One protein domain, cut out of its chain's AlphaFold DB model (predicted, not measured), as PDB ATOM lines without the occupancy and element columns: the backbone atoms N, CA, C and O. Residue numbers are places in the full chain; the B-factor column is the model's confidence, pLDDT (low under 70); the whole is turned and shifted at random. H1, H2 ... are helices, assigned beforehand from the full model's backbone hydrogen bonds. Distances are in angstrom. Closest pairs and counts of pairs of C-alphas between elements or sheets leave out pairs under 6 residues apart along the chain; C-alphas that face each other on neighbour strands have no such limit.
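Overview. This is residues 4 to 81 of the 93 residues of an uncharacterized protein of Thermomicrobium roseum (strain ATCC 27502 / DSM 5159 / P-2) (UniProt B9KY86). Two helices, the long H1 and the shorter H4, run side by side in opposite ways as a narrow V that opens toward residues 4 and 81, and a short helical hairpin of H2 and H3 is set across the pair toward the end where H1 ends and H4 begins. The printed part has 78 residues, with four named helices in the order H1, H2, H3, H4 and no named strand; the class is all helix. The whole is compact, with a radius of gyration of the C-alphas of 13.0 A, and its outline is elongated, with spans of 38 by 25 by 22 A.

Along the chain. Begin with the longest helix, H1, residues 4 to 29: find C-alpha 4 at (-57.947, 44.613, -21.850), and from there it runs 37.7 A to C-alpha 29 at (-20.710, 48.808, -18.058), almost wholly along x. Look next at H4, residues 65 to 80, where x falls again over 22.4 A, ending with C-alpha 80 at (-45.846, 44.990, -34.703). Between them in the chain you find H2, residues 34 to 41, 10.3 A long, and H3, residues 48 to 59, 16.6 A long.

Arrangement. Start at H1, which touches H4 at a shallow tilt of 25 degrees, opposite ways; their closest C-alphas are those of Leu 23 and Ser 65, 6.1 A apart. Farther along H1, the C-alphas of Leu 26 and Leu 37, 6.8 A apart, are the closest of H1 and H2, which are close but not clearly touching and about perpendicular at 77 degrees. H2 and H4 are also close but not clearly touching, with the C-alphas of Leu 34 and Ser 65 closest at 7.5 A, and their lines too are about perpendicular at 77 degrees. From H2, move to H3: the two form a helical hairpin and touch at a shallow tilt of 16 degrees, opposite ways, with the C-alphas of Ala 38 and Leu 51 closest at 5.9 A. H1 and H3 are near each other, with 10 pairs of C-alphas within 10 A. H3 and H4 are near each other too, with 5 such pairs; their closest C-alphas are 8.4 A apart, only just beyond 8 A. In H1, H2, H3 and H4, every backbone O i to N i+4 pair is within hydrogen-bond range.

Size, cuts and confidence. Look for the two C-alphas farthest apart at Ser 43 and Glu 81, 40.3 A from each other, while those of Pro 4 and Glu 81 are 17.8 A apart. The printed part has no cut. The links from H1 to H2 and from H3 to H4 are tight, that from H2 to H3 is short, and no link is long. In the B-factor column, the mean pLDDT of the printed part is 87.6, and residues 4 to 6 are under 70.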
ATOM      1  N   PRO A   4     -59.026  45.535 -22.233       60.34
ATOM      2  CA  PRO A   4     -57.947  44.613 -21.850       60.34
ATOM      3  C   PRO A   4     -56.775  44.534 -22.846       60.34
ATOM      4  O   PRO A   4     -55.632  44.481 -22.407       60.34
ATOM      5  N   GLU A   5     -57.026  44.601 -24.158       63.88
ATOM      6  CA  GLU A   5     -55.977  44.508 -25.195       63.88
ATOM      7  C   GLU A   5     -55.042  45.729 -25.154       63.88
ATOM      8  O   GLU A   5     -53.839  45.628 -25.378       63.88
ATOM      9  N   GLN A   6     -55.591  46.902 -24.821       68.25
ATOM     10  CA  GLN A   6     -54.812  48.135 -24.675       68.25
ATOM     11  C   GLN A   6     -53.977  48.143 -23.393       68.25
ATOM     12  O   GLN A   6     -52.882  48.703 -23.378       68.25
ATOM     13  N   HIS A   7     -54.489  47.535 -22.322       72.12
ATOM     14  CA  HIS A   7     -53.760  47.421 -21.064       72.12
ATOM     15  C   HIS A   7     -52.573  46.461 -21.186       72.12
ATOM     16  O   HIS A   7     -51.486  46.776 -20.713       72.12
ATOM     17  N   GLU A   8     -52.770  45.331 -21.861       74.69
ATOM     18  CA  GLU A   8     -51.722  44.342 -22.117       74.69
ATOM     19  C   GLU A   8     -50.610  44.914 -23.005       74.69
ATOM     20  O   GLU A   8     -49.436  44.818 -22.655       74.69
ATOM     21  N   LEU A   9     -50.969  45.619 -24.086       77.12
ATOM     22  CA  LEU A   9     -50.000  46.318 -24.933       77.12
ATOM     23  C   LEU A   9     -49.204  47.380 -24.157       77.12
ATOM     24  O   LEU A   9     -47.997  47.505 -24.334       77.12
ATOM     25  N   TYR A  10     -49.864  48.140 -23.280       79.94
ATOM     26  CA  TYR A  10     -49.188  49.148 -22.463       79.94
ATOM     27  C   TYR A  10     -48.181  48.527 -21.486       79.94
ATOM     28  O   TYR A  10     -47.084  49.052 -21.321       79.94
ATOM     29  N   GLN A  11     -48.530  47.400 -20.860       77.62
ATOM     30  CA  GLN A  11     -47.604  46.670 -19.991       77.62
ATOM     31  C   GLN A  11     -46.414  46.100 -20.770       77.62
ATOM     32  O   GLN A  11     -45.297  46.136 -20.265       77.62
ATOM     33  N   LEU A  12     -46.648  45.612 -21.991       77.94
ATOM     34  CA  LEU A  12     -45.603  45.120 -22.892       77.94
ATOM     35  C   LEU A  12     -44.597  46.213 -23.258       77.94
ATOM     36  O   LEU A  12     -43.400  45.996 -23.121       77.94
ATOM     37  N   LEU A  13     -45.083  47.391 -23.655       84.62
ATOM     38  CA  LEU A  13     -44.223  48.535 -23.969       84.62
ATOM     39  C   LEU A  13     -43.408  48.979 -22.752       84.62
ATOM     40  O   LEU A  13     -42.206  49.179 -22.856       84.62
ATOM     41  N   LEU A  14     -44.038  49.054 -21.575       85.88
ATOM     42  CA  LEU A  14     -43.335  49.431 -20.349       85.88
ATOM     43  C   LEU A  14     -42.269  48.399 -19.950       85.88
ATOM     44  O   LEU A  14     -41.224  48.760 -19.424       85.88
ATOM     45  N   ALA A  15     -42.532  47.111 -20.186       84.00
ATOM     46  CA  ALA A  15     -41.545  46.064 -19.965       84.00
ATOM     47  C   ALA A  15     -40.382  46.166 -20.960       84.00
ATOM     48  O   ALA A  15     -39.242  45.983 -20.548       84.00
ATOM     49  N   MET A  16     -40.652  46.475 -22.232       88.12
ATOM     50  CA  MET A  16     -39.602  46.697 -23.230       88.12
ATOM     51  C   MET A  16     -38.685  47.853 -22.847       88.12
ATOM     52  O   MET A  16     -37.482  47.636 -22.807       88.12
ATOM     53  N   ASP A  17     -39.235  49.011 -22.468       90.31
ATOM     54  CA  ASP A  17     -38.432  50.178 -22.069       90.31
ATOM     55  C   ASP A  17     -37.417  49.815 -20.965       90.31
ATOM     56  O   ASP A  17     -36.243  50.168 -21.033       90.31
ATOM     57  N   VAL A  18     -37.849  49.045 -19.958       90.56
ATOM     58  CA  VAL A  18     -36.972  48.609 -18.855       90.56
ATOM     59  C   VAL A  18     -35.918  47.597 -19.322       90.56
ATOM     60  O   VAL A  18     -34.798  47.581 -18.816       90.56
ATOM     61  N   LEU A  19     -36.262  46.715 -20.261       90.81
ATOM     62  CA  LEU A  19     -35.328  45.726 -20.807       90.81
ATOM     63  C   LEU A  19     -34.294  46.365 -21.743       90.81
ATOM     64  O   LEU A  19     -33.153  45.907 -21.769       90.81
ATOM     65  N   GLU A  20     -34.675  47.408 -22.477       93.06
ATOM     66  CA  GLU A  20     -33.765  48.235 -23.274       93.06
ATOM     67  C   GLU A  20     -32.770  48.965 -22.369       93.06
ATOM     68  O   GLU A  20     -31.566  48.842 -22.582       93.06
ATOM     69  N   GLU A  21     -33.244  49.614 -21.300       92.31
ATOM     70  CA  GLU A  21     -32.377  50.257 -20.299       92.31
ATOM     71  C   GLU A  21     -31.397  49.247 -19.676       92.31
ATOM     72  O   GLU A  21     -30.203  49.512 -19.552       92.31
ATOM     73  N   LEU A  22     -31.868  48.036 -19.363       91.62
ATOM     74  CA  LEU A  22     -31.023  46.962 -18.837       91.62
ATOM     75  C   LEU A  22     -29.935  46.517 -19.831       91.62
ATOM     76  O   LEU A  22     -28.817  46.180 -19.427       91.62
ATOM     77  N   LEU A  23     -30.263  46.464 -21.125       93.50
ATOM     78  CA  LEU A  23     -29.309  46.130 -22.179       93.50
ATOM     79  C   LEU A  23     -28.263  47.237 -22.336       93.50
ATOM     80  O   LEU A  23     -27.070  46.932 -22.396       93.50
ATOM     81  N   GLU A  24     -28.689  48.499 -22.338       93.25
ATOM     82  CA  GLU A  24     -27.787  49.654 -22.352       93.25
ATOM     83  C   GLU A  24     -26.843  49.630 -21.144       93.25
ATOM     84  O   GLU A  24     -25.631  49.744 -21.315       93.25
ATOM     85  N   ASP A  25     -27.350  49.360 -19.940       91.19
ATOM     86  CA  ASP A  25     -26.543  49.252 -18.719       91.19
ATOM     87  C   ASP A  25     -25.453  48.174 -18.819       91.19
ATOM     88  O   ASP A  25     -24.319  48.372 -18.352       91.19
ATOM     89  N   LEU A  26     -25.771  47.022 -19.424       91.25
ATOM     90  CA  LEU A  26     -24.793  45.966 -19.701       91.25
ATOM     91  C   LEU A  26     -23.708  46.463 -20.659       91.25
ATOM     92  O   LEU A  26     -22.517  46.272 -20.385       91.25
ATOM     93  N   GLU A  27     -24.101  47.107 -21.756       92.12
ATOM     94  CA  GLU A  27     -23.187  47.610 -22.783       92.12
ATOM     95  C   GLU A  27     -22.288  48.737 -22.259       92.12
ATOM     96  O   GLU A  27     -21.063  48.674 -22.416       92.12
ATOM     97  N   GLU A  28     -22.858  49.726 -21.569       92.31
ATOM     98  CA  GLU A  28     -22.132  50.850 -20.971       92.31
ATOM     99  C   GLU A  28     -21.156  50.389 -19.886       92.31
ATOM    100  O   GLU A  28     -20.030  50.892 -19.778       92.31
ATOM    101  N   SER A  29     -21.559  49.394 -19.094       89.56
ATOM    102  CA  SER A  29     -20.710  48.808 -18.058       89.56
ATOM    103  C   SER A  29     -19.677  47.820 -18.612       89.56
ATOM    104  O   SER A  29     -18.793  47.389 -17.863       89.56
ATOM    105  N   GLY A  30     -19.763  47.455 -19.896       91.94
ATOM    106  CA  GLY A  30     -18.915  46.445 -20.530       91.94
ATOM    107  C   GLY A  30     -19.102  45.043 -19.942       91.94
ATOM    108  O   GLY A  30     -18.151  44.256 -19.916       91.94
ATOM    109  N   LEU A  31     -20.293  44.750 -19.418       93.06
ATOM    110  CA  LEU A  31     -20.656  43.464 -18.833       93.06
ATOM    111  C   LEU A  31     -21.237  42.547 -19.907       93.06
ATOM    112  O   LEU A  31     -21.949  42.983 -20.804       93.06
ATOM    113  N   THR A  32     -20.941  41.253 -19.812       90.44
ATOM    114  CA  THR A  32     -21.415  40.267 -20.799       90.44
ATOM    115  C   THR A  32     -22.564  39.408 -20.282       90.44
ATOM    116  O   THR A  32     -23.133  38.640 -21.054       90.44
ATOM    117  N   SER A  33     -22.883  39.494 -18.986       94.00
ATOM    118  CA  SER A  33     -23.935  38.695 -18.362       94.00
ATOM    119  C   SER A  33     -24.770  39.482 -17.355       94.00
ATOM    120  O   SER A  33     -24.283  40.387 -16.672       94.00
ATOM    121  N   LEU A  34     -26.032  39.082 -17.234       92.81
ATOM    122  CA  LEU A  34     -26.967  39.583 -16.237       92.81
ATOM    123  C   LEU A  34     -26.540  39.207 -14.814       92.81
ATOM    124  O   LEU A  34     -26.793  39.964 -13.880       92.81
ATOM    125  N   GLU A  35     -25.842  38.085 -14.624       94.19
ATOM    126  CA  GLU A  35     -25.255  37.713 -13.335       94.19
ATOM    127  C   GLU A  35     -24.185  38.713 -12.864       94.19
ATOM    128  O   GLU A  35     -24.111  39.022 -11.667       94.19
ATOM    129  N   ASP A  36     -23.376  39.246 -13.783       93.56
ATOM    130  CA  ASP A  36     -22.381  40.272 -13.456       93.56
ATOM    131  C   ASP A  36     -23.061  41.588 -13.061       93.56
ATOM    132  O   ASP A  36     -22.661  42.234 -12.085       93.56
ATOM    133  N   LEU A  37     -24.124  41.960 -13.780       91.31
ATOM    134  CA  LEU A  37     -24.908  43.154 -13.480       91.31
ATOM    135  C   LEU A  37     -25.611  43.030 -12.126       91.31
ATOM    136  O   LEU A  37     -25.476  43.913 -11.280       91.31
ATOM    137  N   ALA A  38     -26.255  41.893 -11.852       92.56
ATOM    138  CA  ALA A  38     -26.858  41.615 -10.551       92.56
ATOM    139  C   ALA A  38     -25.825  41.670  -9.416       92.56
ATOM    140  O   ALA A  38     -26.090  42.227  -8.353       92.56
ATOM    141  N   SER A  39     -24.620  41.144  -9.638       92.12
ATOM    142  CA  SER A  39     -23.544  41.191  -8.640       92.12
ATOM    143  C   SER A  39     -23.095  42.622  -8.336       92.12
ATOM    144  O   SER A  39     -22.774  42.936  -7.189       92.12
ATOM    145  N   ARG A  40     -23.090  43.500  -9.343       90.44
ATOM    146  CA  ARG A  40     -22.768  44.924  -9.193       90.44
ATOM    147  C   ARG A  40     -23.873  45.687  -8.458       90.44
ATOM    148  O   ARG A  40     -23.570  46.536  -7.622       90.44
ATOM    149  N   LEU A  41     -25.128  45.353  -8.739       89.56
ATOM    150  CA  LEU A  41     -26.312  45.959  -8.130       89.56
ATOM    151  C   LEU A  41     -26.624  45.410  -6.731       89.56
ATOM    152  O   LEU A  41     -27.329  46.058  -5.969       89.56
ATOM    153  N   ALA A  42     -26.070  44.259  -6.338       88.75
ATOM    154  CA  ALA A  42     -26.358  43.608  -5.054       88.75
ATOM    155  C   ALA A  42     -26.052  44.469  -3.813       88.75
ATOM    156  O   ALA A  42     -26.583  44.212  -2.732       88.75
ATOM    157  N   SER A  43     -25.169  45.464  -3.941       85.00
ATOM    158  CA  SER A  43     -24.865  46.425  -2.873       85.00
ATOM    159  C   SER A  43     -25.742  47.678  -2.883       85.00
ATOM    160  O   SER A  43     -25.633  48.487  -1.961       85.00
ATOM    161  N   ASP A  44     -26.574  47.852  -3.905       89.06
ATOM    162  CA  ASP A  44     -27.482  48.982  -4.051       89.06
ATOM    163  C   ASP A  44     -28.871  48.620  -3.509       89.06
ATOM    164  O   ASP A  44     -29.553  47.726  -4.008       89.06
ATOM    165  N   ALA A  45     -29.287  49.310  -2.447       81.00
ATOM    166  CA  ALA A  45     -30.584  49.080  -1.818       81.00
ATOM    167  C   ALA A  45     -31.756  49.533  -2.706       81.00
ATOM    168  O   ALA A  45     -32.865  49.013  -2.561       81.00
ATOM    169  N   GLU A  46     -31.520  50.476  -3.619       87.31
ATOM    170  CA  GLU A  46     -32.530  50.996  -4.545       87.31
ATOM    171  C   GLU A  46     -32.710  50.070  -5.761       87.31
ATOM    172  O   GLU A  46     -33.763  50.087  -6.389       87.31
ATOM    173  N   ALA A  47     -31.761  49.165  -6.021       88.69
ATOM    174  CA  ALA A  47     -31.800  48.232  -7.148       88.69
ATOM    175  C   ALA A  47     -32.606  46.941  -6.890       88.69
ATOM    176  O   ALA A  47     -32.506  45.987  -7.660       88.69
ATOM    177  N   THR A  48     -33.397  46.872  -5.813       89.06
ATOM    178  CA  THR A  48     -34.113  45.640  -5.419       89.06
ATOM    179  C   THR A  48     -35.070  45.147  -6.512       89.06
ATOM    180  O   THR A  48     -35.062  43.959  -6.834       89.06
ATOM    181  N   ASP A  49     -35.836  46.052  -7.123       87.88
ATOM    182  CA  ASP A  49     -36.798  45.704  -8.178       87.88
ATOM    183  C   ASP A  49     -36.081  45.239  -9.459       87.88
ATOM    184  O   ASP A  49     -36.480  44.261 -10.096       87.88
ATOM    185  N   LEU A  50     -34.957  45.881  -9.793       88.62
ATOM    186  CA  LEU A  50     -34.119  45.516 -10.936       88.62
ATOM    187  C   LEU A  50     -33.464  44.140 -10.738       88.62
ATOM    188  O   LEU A  50     -33.426  43.327 -11.659       88.62
ATOM    189  N   LEU A  51     -33.006  43.835  -9.522       91.38
ATOM    190  CA  LEU A  51     -32.478  42.516  -9.164       91.38
ATOM    191  C   LEU A  51     -33.537  41.415  -9.281       91.38
ATOM    192  O   LEU A  51     -33.218  40.306  -9.717       91.38
ATOM    193  N   GLU A  52     -34.790  41.701  -8.919       90.81
ATOM    194  CA  GLU A  52     -35.895  40.760  -9.103       90.81
ATOM    195  C   GLU A  52     -36.174  40.517 -10.592       90.81
ATOM    196  O   GLU A  52     -36.298  39.361 -11.008       90.81
ATOM    197  N   LEU A  53     -36.198  41.573 -11.410       90.00
ATOM    198  CA  LEU A  53     -36.341  41.453 -12.862       90.00
ATOM    199  C   LEU A  53     -35.214  40.608 -13.469       90.00
ATOM    200  O   LEU A  53     -35.483  39.657 -14.205       90.00
ATOM    201  N   ILE A  54     -33.960  40.897 -13.114       91.62
ATOM    202  CA  ILE A  54     -32.795  40.135 -13.574       91.62
ATOM    203  C   ILE A  54     -32.931  38.655 -13.192       91.62
ATOM    204  O   ILE A  54     -32.719  37.773 -14.028       91.62
ATOM    205  N   ALA A  55     -33.345  38.351 -11.960       92.44
ATOM    206  CA  ALA A  55     -33.564  36.973 -11.526       92.44
ATOM    207  C   ALA A  55     -34.649  36.264 -12.356       92.44
ATOM    208  O   ALA A  55     -34.496  35.088 -12.701       92.44
ATOM    209  N   GLN A  56     -35.726  36.967 -12.716       91.81
ATOM    210  CA  GLN A  56     -36.776  36.427 -13.580       91.81
ATOM    211  C   GLN A  56     -36.289  36.169 -15.013       91.81
ATOM    212  O   GLN A  56     -36.662  35.151 -15.601       91.81
ATOM    213  N   LEU A  57     -35.460  37.050 -15.578       91.25
ATOM    214  CA  LEU A  57     -34.858  36.868 -16.907       91.25
ATOM    215  C   LEU A  57     -33.931  35.649 -16.933       91.25
ATOM    216  O   LEU A  57     -34.092  34.764 -17.777       91.25
ATOM    217  N   ILE A  58     -33.060  35.518 -15.928       92.88
ATOM    218  CA  ILE A  58     -32.155  34.369 -15.781       92.88
ATOM    219  C   ILE A  58     -32.942  33.060 -15.642       92.88
ATOM    220  O   ILE A  58     -32.564  32.041 -16.230       92.88
ATOM    221  N   ALA A  59     -34.054  33.070 -14.898       92.25
ATOM    222  CA  ALA A  59     -34.934  31.910 -14.756       92.25
ATOM    223  C   ALA A  59     -35.617  31.511 -16.077       92.25
ATOM    224  O   ALA A  59     -35.886  30.327 -16.288       92.25
ATOM    225  N   ARG A  60     -35.854  32.474 -16.978       89.25
ATOM    226  CA  ARG A  60     -36.354  32.249 -18.345       89.25
ATOM    227  C   ARG A  60     -35.259  31.837 -19.335       89.25
ATOM    228  O   ARG A  60     -35.574  31.502 -20.470       89.25
ATOM    229  N   GLY A  61     -33.997  31.801 -18.904       91.56
ATOM    230  CA  GLY A  61     -32.856  31.412 -19.735       91.56
ATOM    231  C   GLY A  61     -32.157  32.575 -20.439       91.56
ATOM    232  O   GLY A  61     -31.166  32.332 -21.116       91.56
ATOM    233  N   ILE A  62     -32.616  33.811 -20.234       93.69
ATOM    234  CA  ILE A  62     -31.986  35.024 -20.759       93.69
ATOM    235  C   ILE A  62     -30.855  35.390 -19.804       93.69
ATOM    236  O   ILE A  62     -31.116  35.689 -18.639       93.69
ATOM    237  N   ARG A  63     -29.602  35.300 -20.254       93.56
ATOM    238  CA  ARG A  63     -28.435  35.495 -19.374       93.56
ATOM    239  C   ARG A  63     -27.433  36.492 -19.908       93.56
ATOM    240  O   ARG A  63     -26.753  37.142 -19.124       93.56
ATOM    241  N   THR A  64     -27.314  36.600 -21.219       94.31
ATOM    242  CA  THR A  64     -26.349  37.481 -21.877       94.31
ATOM    243  C   THR A  64     -27.041  38.681 -22.509       94.31
ATOM    244  O   THR A  64     -28.259  38.679 -22.696       94.31
ATOM    245  N   SER A  65     -26.263  39.706 -22.862       91.88
ATOM    246  CA  SER A  65     -26.762  40.830 -23.664       91.88
ATOM    247  C   SER A  65     -27.308  40.369 -25.020       91.88
ATOM    248  O   SER A  65     -28.304  40.905 -25.487       91.88
ATOM    249  N   GLU A  66     -26.719  39.329 -25.620       92.69
ATOM    250  CA  GLU A  66     -27.211  38.731 -26.868       92.69
ATOM    251  C   GLU A  66     -28.578  38.054 -26.677       92.69
ATOM    252  O   GLU A  66     -29.484  38.278 -27.478       92.69
ATOM    253  N   ASP A  67     -28.764  37.295 -25.589       93.50
ATOM    254  CA  ASP A  67     -30.069  36.695 -25.268       93.50
ATOM    255  C   ASP A  67     -31.131  37.773 -25.016       93.50
ATOM    256  O   ASP A  67     -32.278  37.634 -25.438       93.50
ATOM    257  N   LEU A  68     -30.752  38.847 -24.315       91.69
ATOM    258  CA  LEU A  68     -31.645  39.953 -23.980       91.69
ATOM    259  C   LEU A  68     -32.058  40.737 -25.230       91.69
ATOM    260  O   LEU A  68     -33.242  41.012 -25.407       91.69
ATOM    261  N   ALA A  69     -31.112  41.030 -26.126       92.06
ATOM    262  CA  ALA A  69     -31.388  41.664 -27.413       92.06
ATOM    263  C   ALA A  69     -32.281  40.786 -28.307       92.06
ATOM    264  O   ALA A  69     -33.202  41.286 -28.954       92.06
ATOM    265  N   GLY A  70     -32.050  39.468 -28.317       92.31
ATOM    266  CA  GLY A  70     -32.920  38.517 -29.010       92.31
ATOM    267  C   GLY A  70     -34.345  38.538 -28.457       92.31
ATOM    268  O   GLY A  70     -35.301  38.642 -29.222       92.31
ATOM    269  N   PHE A  71     -34.483  38.521 -27.131       90.50
ATOM    270  CA  PHE A  71     -35.780  38.591 -26.463       90.50
ATOM    271  C   PHE A  71     -36.522  39.908 -26.738       90.50
ATOM    272  O   PHE A  71     -37.722  39.885 -27.005       90.50
ATOM    273  N   LEU A  72     -35.822  41.046 -26.733       90.69
ATOM    274  CA  LEU A  72     -36.389  42.343 -27.115       90.69
ATOM    275  C   LEU A  72     -36.926  42.324 -28.548       90.69
ATOM    276  O   LEU A  72     -38.066  42.721 -28.776       90.69
ATOM    277  N   SER A  73     -36.165  41.776 -29.497       90.19
ATOM    278  CA  SER A  73     -36.610  41.689 -30.892       90.19
ATOM    279  C   SER A  73     -37.847  40.793 -31.070       90.19
ATOM    280  O   SER A  73     -38.716  41.082 -31.895       90.19
ATOM    281  N   GLU A  74     -37.974  39.723 -30.277       87.38
ATOM    282  CA  GLU A  74     -39.189  38.896 -30.245       87.38
ATOM    283  C   GLU A  74     -40.403  39.671 -29.701       87.38
ATOM    284  O   GLU A  74     -41.512  39.533 -30.228       87.38
ATOM    285  N   LEU A  75     -40.207  40.506 -28.674       84.50
ATOM    286  CA  LEU A  75     -41.258  41.367 -28.125       84.50
ATOM    287  C   LEU A  75     -41.697  42.440 -29.129       84.50
ATOM    288  O   LEU A  75     -42.899  42.609 -29.337       84.50
ATOM    289  N   GLU A  76     -40.751  43.103 -29.796       85.75
ATOM    290  CA  GLU A  76     -41.017  44.084 -30.856       85.75
ATOM    291  C   GLU A  76     -41.870  43.482 -31.974       85.75
ATOM    292  O   GLU A  76     -42.929  44.014 -32.310       85.75
ATOM    293  N   GLN A  77     -41.468  42.319 -32.499       83.88
ATOM    294  CA  GLN A  77     -42.223  41.625 -33.546       83.88
ATOM    295  C   GLN A  77     -43.640  41.277 -33.097       83.88
ATOM    296  O   GLN A  77     -44.579  41.357 -33.887       83.88
ATOM    297  N   ARG A  78     -43.828  40.915 -31.826       75.38
ATOM    298  CA  ARG A  78     -45.150  40.597 -31.281       75.38
ATOM    299  C   ARG A  78     -46.053  41.828 -31.176       75.38
ATOM    300  O   ARG A  78     -47.270  41.689 -31.295       75.38
ATOM    301  N   ILE A  79     -45.479  43.008 -30.956       75.88
ATOM    302  CA  ILE A  79     -46.211  44.279 -30.940       75.88
ATOM    303  C   ILE A  79     -46.561  44.730 -32.359       75.88
ATOM    304  O   ILE A  79     -47.681  45.191 -32.591       75.88
ATOM    305  N   GLU A  80     -45.632  44.593 -33.307       77.81
ATOM    306  CA  GLU A  80     -45.846  44.990 -34.703       77.81
ATOM    307  C   GLU A  80     -46.787  44.035 -35.451       77.81
ATOM    308  O   GLU A  80     -47.644  44.481 -36.219       77.81
ATOM    309  N   GLU A  81     -46.677  42.728 -35.197       71.81
ATOM    310  CA  GLU A  81     -47.425  41.671 -35.882       71.81
ATOM    311  C   GLU A  81     -48.097  40.694 -34.891       71.81
ATOM    312  O   GLU A  81     -47.792  39.494 -34.866       71.81
TER     313      GLU A  81